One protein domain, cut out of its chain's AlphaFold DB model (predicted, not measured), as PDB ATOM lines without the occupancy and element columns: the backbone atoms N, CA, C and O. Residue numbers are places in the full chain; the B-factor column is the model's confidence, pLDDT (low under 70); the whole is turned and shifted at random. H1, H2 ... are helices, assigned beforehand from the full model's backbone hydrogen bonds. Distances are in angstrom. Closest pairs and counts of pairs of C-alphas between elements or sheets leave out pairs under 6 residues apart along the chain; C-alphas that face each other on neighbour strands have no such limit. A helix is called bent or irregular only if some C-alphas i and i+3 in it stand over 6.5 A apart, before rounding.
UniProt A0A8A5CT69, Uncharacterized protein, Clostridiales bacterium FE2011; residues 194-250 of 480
ATOM      1  N   ASP A 194     -86.961  24.892  36.755       71.06
ATOM      2  CA  ASP A 194     -86.908  24.982  35.295       71.06
ATOM      3  C   ASP A 194     -88.006  25.948  34.797       71.06
ATOM      4  O   ASP A 194     -89.196  25.658  34.987       71.06
ATOM      5  N   PRO A 195     -87.650  27.082  34.158       66.06
ATOM      6  CA  PRO A 195     -88.618  28.057  33.666       66.06
ATOM      7  C   PRO A 195     -89.660  27.444  32.726       66.06
ATOM      8  O   PRO A 195     -90.800  27.900  32.694       66.06
ATOM      9  N   ASP A 196     -89.325  26.378  31.997       74.25
ATOM     10  CA  ASP A 196     -90.256  25.734  31.068       74.25
ATOM     11  C   ASP A 196     -91.373  24.944  31.776       74.25
ATOM     12  O   ASP A 196     -92.360  24.552  31.149       74.25
ATOM     13  N   THR A 197     -91.276  24.764  33.095       77.44
ATOM     14  CA  THR A 197     -92.311  24.123  33.922       77.44
ATOM     15  C   THR A 197     -93.299  25.115  34.544       77.44
ATOM     16  O   THR A 197     -94.357  24.710  35.038       77.44
ATOM     17  N   ILE A 198     -92.994  26.416  34.491       79.75
ATOM     18  CA  ILE A 198     -93.819  27.474  35.077       79.75
ATOM     19  C   ILE A 198     -95.018  27.751  34.168       79.75
ATOM     20  O   ILE A 198     -94.867  28.078  32.993       79.75
ATOM     21  N   LYS A 199     -96.223  27.673  34.743       84.62
ATOM     22  CA  LYS A 199     -97.467  28.088  34.083       84.62
ATOM     23  C   LYS A 199     -97.856  29.481  34.532       84.62
ATOM     24  O   LYS A 199     -97.997  29.726  35.731       84.62
ATOM     25  N   VAL A 200     -98.082  30.370  33.575       85.00
ATOM     26  CA  VAL A 200     -98.434  31.764  33.843       85.00
ATOM     27  C   VAL A 200     -99.870  32.023  33.376       85.00
ATOM     28  O   VAL A 200    -100.252  31.587  32.293       85.00
ATOM     29  N   PRO A 201    -100.701  32.744  34.154       90.06
ATOM     30  CA  PRO A 201    -102.028  33.156  33.705       90.06
ATOM     31  C   PRO A 201    -102.006  33.837  32.325       90.06
ATOM     32  O   PRO A 201    -101.203  34.735  32.067       90.06
ATOM     33  N   GLN A 202    -102.919  33.440  31.432       87.75
ATOM     34  CA  GLN A 202    -102.887  33.843  30.018       87.75
ATOM     35  C   GLN A 202    -103.004  35.361  29.800       87.75
ATOM     36  O   GLN A 202    -102.460  35.905  28.834       87.75
ATOM     37  N   ASN A 203    -103.700  36.061  30.697       87.06
ATOM     38  CA  ASN A 203    -103.772  37.521  30.697       87.06
ATOM     39  C   ASN A 203    -102.387  38.154  30.924       87.06
ATOM     40  O   ASN A 203    -102.027  39.086  30.208       87.06
ATOM     41  N   LEU A 204    -101.581  37.604  31.839       86.12
ATOM     42  CA  LEU A 204    -100.214  38.064  32.093       86.12
ATOM     43  C   LEU A 204     -99.276  37.712  30.933       86.12
ATOM     44  O   LEU A 204     -98.475  38.548  30.526       86.12
ATOM     45  N   VAL A 205     -99.413  36.521  30.335       87.19
ATOM     46  CA  VAL A 205     -98.658  36.143  29.124       87.19
ATOM     47  C   VAL A 205     -98.916  37.135  27.990       87.19
ATOM     48  O   VAL A 205     -97.981  37.604  27.340       87.19
ATOM     49  N   SER A 206    -100.185  37.482  27.763       87.62
ATOM     50  CA  SER A 206    -100.585  38.434  26.720       87.62
ATOM     51  C   SER A 206     -99.990  39.820  26.971       87.62
ATOM     52  O   SER A 206     -99.419  40.420  26.060       87.62
ATOM     53  N   TYR A 207    -100.054  40.289  28.220       85.50
ATOM     54  CA  TYR A 207     -99.444  41.546  28.638       85.50
ATOM     55  C   TYR A 207     -97.924  41.551  28.414       85.50
ATOM     56  O   TYR A 207     -97.415  42.435  27.731       85.50
ATOM     57  N   MET A 208     -97.195  40.535  28.891       87.19
ATOM     58  CA  MET A 208     -95.733  40.472  28.758       87.19
ATOM     59  C   MET A 208     -95.275  40.384  27.297       87.19
ATOM     60  O   MET A 208     -94.270  40.992  26.932       87.19
ATOM     61  N   ARG A 209     -96.020  39.680  26.431       85.88
ATOM     62  CA  ARG A 209     -95.746  39.668  24.982       85.88
ATOM     63  C   ARG A 209     -95.912  41.053  24.363       85.88
ATOM     64  O   ARG A 209     -95.091  41.439  23.536       85.88
ATOM     65  N   SER A 210     -96.942  41.795  24.768       83.00
ATOM     66  CA  SER A 210     -97.130  43.180  24.328       83.00
ATOM     67  C   SER A 210     -96.003  44.083  24.834       83.00
ATOM     68  O   SER A 210     -95.441  44.850  24.059       83.00
ATOM     69  N   ALA A 211     -95.642  43.952  26.110       78.38
ATOM     70  CA  ALA A 211     -94.632  44.762  26.782       78.38
ATOM     71  C   ALA A 211     -93.222  44.580  26.192       78.38
ATOM     72  O   ALA A 211     -92.502  45.552  25.975       78.38
ATOM     73  N   LEU A 212     -92.833  43.336  25.902       78.06
ATOM     74  CA  LEU A 212     -91.517  42.995  25.351       78.06
ATOM     75  C   LEU A 212     -91.476  43.030  23.811       78.06
ATOM     76  O   LEU A 212     -90.395  43.006  23.215       78.06
ATOM     77  N   GLY A 213     -92.633  43.068  23.145       78.81
ATOM     78  CA  GLY A 213     -92.746  43.138  21.691       78.81
ATOM     79  C   GLY A 213     -91.973  42.023  20.982       78.81
ATOM     80  O   GLY A 213     -92.129  40.837  21.275       78.81
ATOM     81  N   LYS A 214     -91.093  42.394  20.041       73.69
ATOM     82  CA  LYS A 214     -90.283  41.425  19.280       73.69
ATOM     83  C   LYS A 214     -89.420  40.540  20.189       73.69
ATOM     84  O   LYS A 214     -89.234  39.368  19.865       73.69
ATOM     85  N   ASN A 215     -88.993  41.047  21.350       70.50
ATOM     86  CA  ASN A 215     -88.135  40.333  22.300       70.50
ATOM     87  C   ASN A 215     -88.836  39.163  23.011       70.50
ATOM     88  O   ASN A 215     -88.149  38.379  23.667       70.50
ATOM     89  N   ALA A 216     -90.162  39.035  22.871       77.44
ATOM     90  CA  ALA A 216     -90.974  37.926  23.380       77.44
ATOM     91  C   ALA A 216     -91.183  36.774  22.375       77.44
ATOM     92  O   ALA A 216     -91.870  35.789  22.675       77.44
ATOM     93  N   THR A 217     -90.665  36.901  21.152       80.44
ATOM     94  CA  THR A 217     -90.927  35.932  20.082       80.44
ATOM     95  C   THR A 217     -90.173  34.628  20.352       80.44
ATOM     96  O   THR A 217     -88.985  34.647  20.648       80.44
ATOM     97  N   GLY A 218     -90.866  33.489  20.255       80.12
ATOM     98  CA  GLY A 218     -90.278  32.162  20.479       80.12
ATOM     99  C   GLY A 218     -90.088  31.755  21.946       80.12
ATOM    100  O   GLY A 218     -89.689  30.621  22.189       80.12
ATOM    101  N   LEU A 219     -90.396  32.623  22.917       81.56
ATOM    102  CA  LEU A 219     -90.256  32.296  24.340       81.56
ATOM    103  C   LEU A 219     -91.448  31.484  24.872       81.56
ATOM    104  O   LEU A 219     -92.609  31.779  24.546       81.56
ATOM    105  N   SER A 220     -91.136  30.495  25.716       86.56
ATOM    106  CA  SER A 220     -92.086  29.806  26.600       86.56
ATOM    107  C   SER A 220     -92.598  30.753  27.696       86.56
ATOM    108  O   SER A 220     -92.074  31.853  27.874       86.56
ATOM    109  N   GLU A 221     -93.646  30.364  28.425       88.38
ATOM    110  CA  GLU A 221     -94.283  31.228  29.433       88.38
ATOM    111  C   GLU A 221     -93.335  31.626  30.570       88.38
ATOM    112  O   GLU A 221     -93.240  32.810  30.894       88.38
ATOM    113  N   GLY A 222     -92.594  30.675  31.146       84.19
ATOM    114  CA  GLY A 222     -91.644  30.998  32.208       84.19
ATOM    115  C   GLY A 222     -90.425  31.767  31.710       84.19
ATOM    116  O   GLY A 222     -89.989  32.691  32.387       84.19
ATOM    117  N   ARG A 223     -89.930  31.498  30.493       83.06
ATOM    118  CA  ARG A 223     -88.857  32.308  29.881       83.06
ATOM    119  C   ARG A 223     -89.303  33.730  29.564       83.06
ATOM    120  O   ARG A 223     -88.520  34.671  29.672       83.06
ATOM    121  N   LEU A 224     -90.568  33.904  29.193       85.56
ATOM    122  CA  LEU A 224     -91.174  35.216  29.005       85.56
ATOM    123  C   LEU A 224     -91.255  35.983  30.334       85.56
ATOM    124  O   LEU A 224     -90.880  37.154  30.371       85.56
ATOM    125  N   LEU A 225     -91.702  35.318  31.404       86.44
ATOM    126  CA  LEU A 225     -91.751  35.882  32.755       86.44
ATOM    127  C   LEU A 225     -90.360  36.272  33.255       86.44
ATOM    128  O   LEU A 225     -90.162  37.403  33.691       86.44
ATOM    129  N   GLU A 226     -89.394  35.365  33.134       83.38
ATOM    130  CA  GLU A 226     -87.999  35.606  33.492       83.38
ATOM    131  C   GLU A 226     -87.457  36.837  32.757       83.38
ATOM    132  O   GLU A 226     -86.960  37.771  33.386       83.38
ATOM    133  N   LYS A 227     -87.608  36.883  31.427       83.38
ATOM    134  CA  LYS A 227     -87.116  38.005  30.624       83.38
ATOM    135  C   LYS A 227     -87.789  39.323  31.003       83.38
ATOM    136  O   LYS A 227     -87.104  40.343  31.079       83.38
ATOM    137  N   TYR A 228     -89.099  39.318  31.250       86.00
ATOM    138  CA  TYR A 228     -89.838  40.506  31.681       86.00
ATOM    139  C   TYR A 228     -89.325  41.032  33.026       86.00
ATOM    140  O   TYR A 228     -88.994  42.215  33.132       86.00
ATOM    141  N   LEU A 229     -89.208  40.162  34.034       86.38
ATOM    142  CA  LEU A 229     -88.746  40.538  35.371       86.38
ATOM    143  C   LEU A 229     -87.303  41.042  35.345       86.38
ATOM    144  O   LEU A 229     -87.035  42.111  35.878       86.38
ATOM    145  N   ARG A 230     -86.400  40.339  34.650       80.69
ATOM    146  CA  ARG A 230     -84.992  40.748  34.528       80.69
ATOM    147  C   ARG A 230     -84.831  42.080  33.807       80.69
ATOM    148  O   ARG A 230     -84.064  42.923  34.253       80.69
ATOM    149  N   SER A 231     -85.565  42.288  32.713       78.81
ATOM    150  CA  SER A 231     -85.515  43.564  31.982       78.81
ATOM    151  C   SER A 231     -86.007  44.710  32.866       78.81
ATOM    152  O   SER A 231     -85.407  45.776  32.901       78.81
ATOM    153  N   THR A 232     -87.088  44.475  33.608       84.12
ATOM    154  CA  THR A 232     -87.680  45.456  34.522       84.12
ATOM    155  C   THR A 232     -86.742  45.812  35.672       84.12
ATOM    156  O   THR A 232     -86.502  46.992  35.909       84.12
ATOM    157  N   ASP A 233     -86.192  44.802  36.349       82.25
ATOM    158  CA  ASP A 233     -85.211  44.963  37.426       82.25
ATOM    159  C   ASP A 233     -83.990  45.746  36.937       82.25
ATOM    160  O   ASP A 233     -83.598  46.736  37.547       82.25
ATOM    161  N   PHE A 234     -83.485  45.407  35.753       75.00
ATOM    162  CA  PHE A 234     -82.400  46.139  35.119       75.00
ATOM    163  C   PHE A 234     -82.709  47.642  34.951       75.00
ATOM    164  O   PHE A 234     -81.929  48.492  35.388       75.00
ATOM    165  N   TYR A 235     -83.868  47.995  34.380       79.94
ATOM    166  CA  TYR A 235     -84.260  49.402  34.210       79.94
ATOM    167  C   TYR A 235     -84.481  50.141  35.534       79.94
ATOM    168  O   TYR A 235     -84.487  51.375  35.537       79.94
ATOM    169  N   LEU A 236     -84.761  49.431  36.630       78.88
ATOM    170  CA  LEU A 236     -84.914  50.010  37.967       78.88
ATOM    171  C   LEU A 236     -83.554  50.226  38.630       78.88
ATOM    172  O   LEU A 236     -83.286  51.326  39.099       78.88
ATOM    173  N   GLN A 237     -82.677  49.219  38.615       76.62
ATOM    174  CA  GLN A 237     -81.345  49.300  39.221       76.62
ATOM    175  C   GLN A 237     -80.477  50.398  38.604       76.62
ATOM    176  O   GLN A 237     -79.677  51.012  39.303       76.62
ATOM    177  N   GLN A 238     -80.638  50.651  37.303       72.06
ATOM    178  CA  GLN A 238     -79.894  51.693  36.593       72.06
ATOM    179  C   GLN A 238     -80.578  53.069  36.604       72.06
ATOM    180  O   GLN A 238     -80.082  53.982  35.949       72.06
ATOM    181  N   ASP A 239     -81.722  53.222  37.285       76.19
ATOM    182  CA  ASP A 239     -82.484  54.484  37.351       76.19
ATOM    183  C   ASP A 239     -82.753  55.089  35.947       76.19
ATOM    184  O   ASP A 239     -82.707  56.298  35.715       76.19
ATOM    185  N   MET A 240     -82.978  54.223  34.947       73.69
ATOM    186  CA  MET A 240     -83.036  54.645  33.545       73.69
ATOM    187  C   MET A 240     -84.313  55.422  33.248       73.69
ATOM    188  O   MET A 240     -85.414  54.890  33.361       73.69
ATOM    189  N   ARG A 241     -84.185  56.653  32.754       81.19
ATOM    190  CA  ARG A 241     -85.334  57.452  32.302       81.19
ATOM    191  C   ARG A 241     -85.637  57.289  30.815       81.19
ATOM    192  O   ARG A 241     -86.797  57.133  30.451       81.19
ATOM    193  N   TYR A 242     -84.611  57.311  29.968       77.31
ATOM    194  CA  TYR A 242     -84.758  57.433  28.516       77.31
ATOM    195  C   TYR A 242     -84.600  56.107  27.774       77.31
ATOM    196  O   TYR A 242     -83.750  55.289  28.121       77.31
ATOM    197  N   GLY A 243     -85.379  55.925  26.703       70.69
ATOM    198  CA  GLY A 243     -85.262  54.765  25.814       70.69
ATOM    199  C   GLY A 243     -85.702  53.444  26.451       70.69
ATOM    200  O   GLY A 243     -85.342  52.376  25.956       70.69
ATOM    201  N   ILE A 244     -86.470  53.520  27.538       74.88
ATOM    202  CA  ILE A 244     -87.050  52.366  28.225       74.88
ATOM    203  C   ILE A 244     -88.398  51.968  27.590       74.88
ATOM    204  O   ILE A 244     -89.073  52.812  26.989       74.88
ATOM    205  N   PRO A 245     -88.821  50.697  27.711       79.12
ATOM    206  CA  PRO A 245     -90.114  50.241  27.210       79.12
ATOM    207  C   PRO A 245     -91.301  50.995  27.817       79.12
ATOM    208  O   PRO A 245     -91.254  51.434  28.963       79.12
ATOM    209  N   GLU A 246     -92.405  51.071  27.073       79.25
ATOM    210  CA  GLU A 246     -93.579  51.860  27.478       79.25
ATOM    211  C   GLU A 246     -94.170  51.422  28.817       79.25
ATOM    212  O   GLU A 246     -94.554  52.265  29.621       79.25
ATOM    213  N   TYR A 247     -94.170  50.114  29.077       84.81
ATOM    214  CA  TYR A 247     -94.723  49.527  30.296       84.81
ATOM    215  C   TYR A 247     -93.993  49.970  31.573       84.81
ATOM    216  O   TYR A 247     -94.550  49.878  32.663       84.81
ATOM    217  N   MET A 248     -92.755  50.467  31.462       86.31
ATOM    218  CA  MET A 248     -92.012  50.980  32.615       86.31
ATOM    219  C   MET A 248     -92.648  52.244  33.198       86.31
ATOM    220  O   MET A 248     -92.405  52.558  34.359       86.31
ATOM    221  N   PHE A 249     -93.482  52.953  32.429       85.62
ATOM    222  CA  PHE A 249     -94.197  54.131  32.921       85.62
ATOM    223  C   PHE A 249     -95.272  53.789  33.968       85.62
ATOM    224  O   PHE A 249     -95.709  54.668  34.705       85.62
ATOM    225  N   ASP A 250     -95.649  52.514  34.085       84.62
ATOM    226  CA  ASP A 250     -96.584  52.023  35.101       84.62
ATOM    227  C   ASP A 250     -95.884  51.439  36.336       84.62
ATOM    228  O   ASP A 250     -96.542  50.927  37.239       84.62
TER     229      ASP A 250
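Overview. This is residues 194 to 250 of the 480 residues of an uncharacterized protein of Clostridiales bacterium FE2011 (UniProt A0A8A5CT69). One long helix, H2, makes the long axis of this domain, and two other helices sit on the same side of it: H1, irregular, crosses the part of H2 that comes first in the chain, and the short H3 lies near the later part. Between H2 and H3 the chain folds back through residues 238 to 245, beyond the end of H2. The printed part has 57 residues with three named helices, in the order H1, H2, H3, and no named strand; the class is all helix, with 37 residues in the helices. The whole is compact, with a radius of gyration of the C-alphas of 11.6 A, and elongated in outline, its C-alphas spanning 33 by 20 by 18 A.

Along the chain. Start at C-alpha 194, at (-86.908, 24.982, 35.295), and read through residues 194 to 201, which hold no named element. Find C-alpha 202 at (-102.887, 33.843, 30.018); there H1 begins, residues 202 to 216, 14.2 A from first to last C-alpha. H1 is irregular: C-alphas 211 and 214 are 9.3 A apart. After a tight link of 4 residues, look for C-alpha 221 at (-94.283, 31.228, 29.433), where H2 begins; it holds residues 221 to 237, is 24.3 A long, and is the longest helix by residues. A short link of 8 residues then leads to H3, residues 246 to 250, 8.2 A long, which ends at C-alpha 250, at (-96.584, 52.023, 35.101).

Arrangement. Begin with H1 and H2, which touch, with 9 pairs of C-alphas within 8 A. Their closest C-alphas are those of Ala 216 and Leu 224, 6.2 A apart, and H2 touches H1 with residues 221 to 228 alone. Their lines stand at a steep tilt of 66 degrees, and they run the same way. From there go on to H3, which is close to H1 but not clearly touching it; the closest C-alphas are those of Ala 211 and Tyr 247, 5.9 A apart. H3 is also close to H2 but not clearly touching it, and here the closest C-alphas, of Thr 232 and Met 248, are 7.3 A apart. In the backbone of H2 every O i to N i+4 pair is within hydrogen-bond range; in H1 8 of 11 are, and in H3 0 of 1, where 2 of 2 O i to N i+3 pairs are within range.

Size, cuts and confidence. The two C-alphas farthest apart are those of Thr 197 and Tyr 242, at 34.6 A, and from C-alpha 194 to C-alpha 250 it is 28.7 A. The printed part has no cut, and neither link between helices is long. In the B-factor column the mean pLDDT of the printed part is 81.1, and residue 195 is the one printed residue under 70.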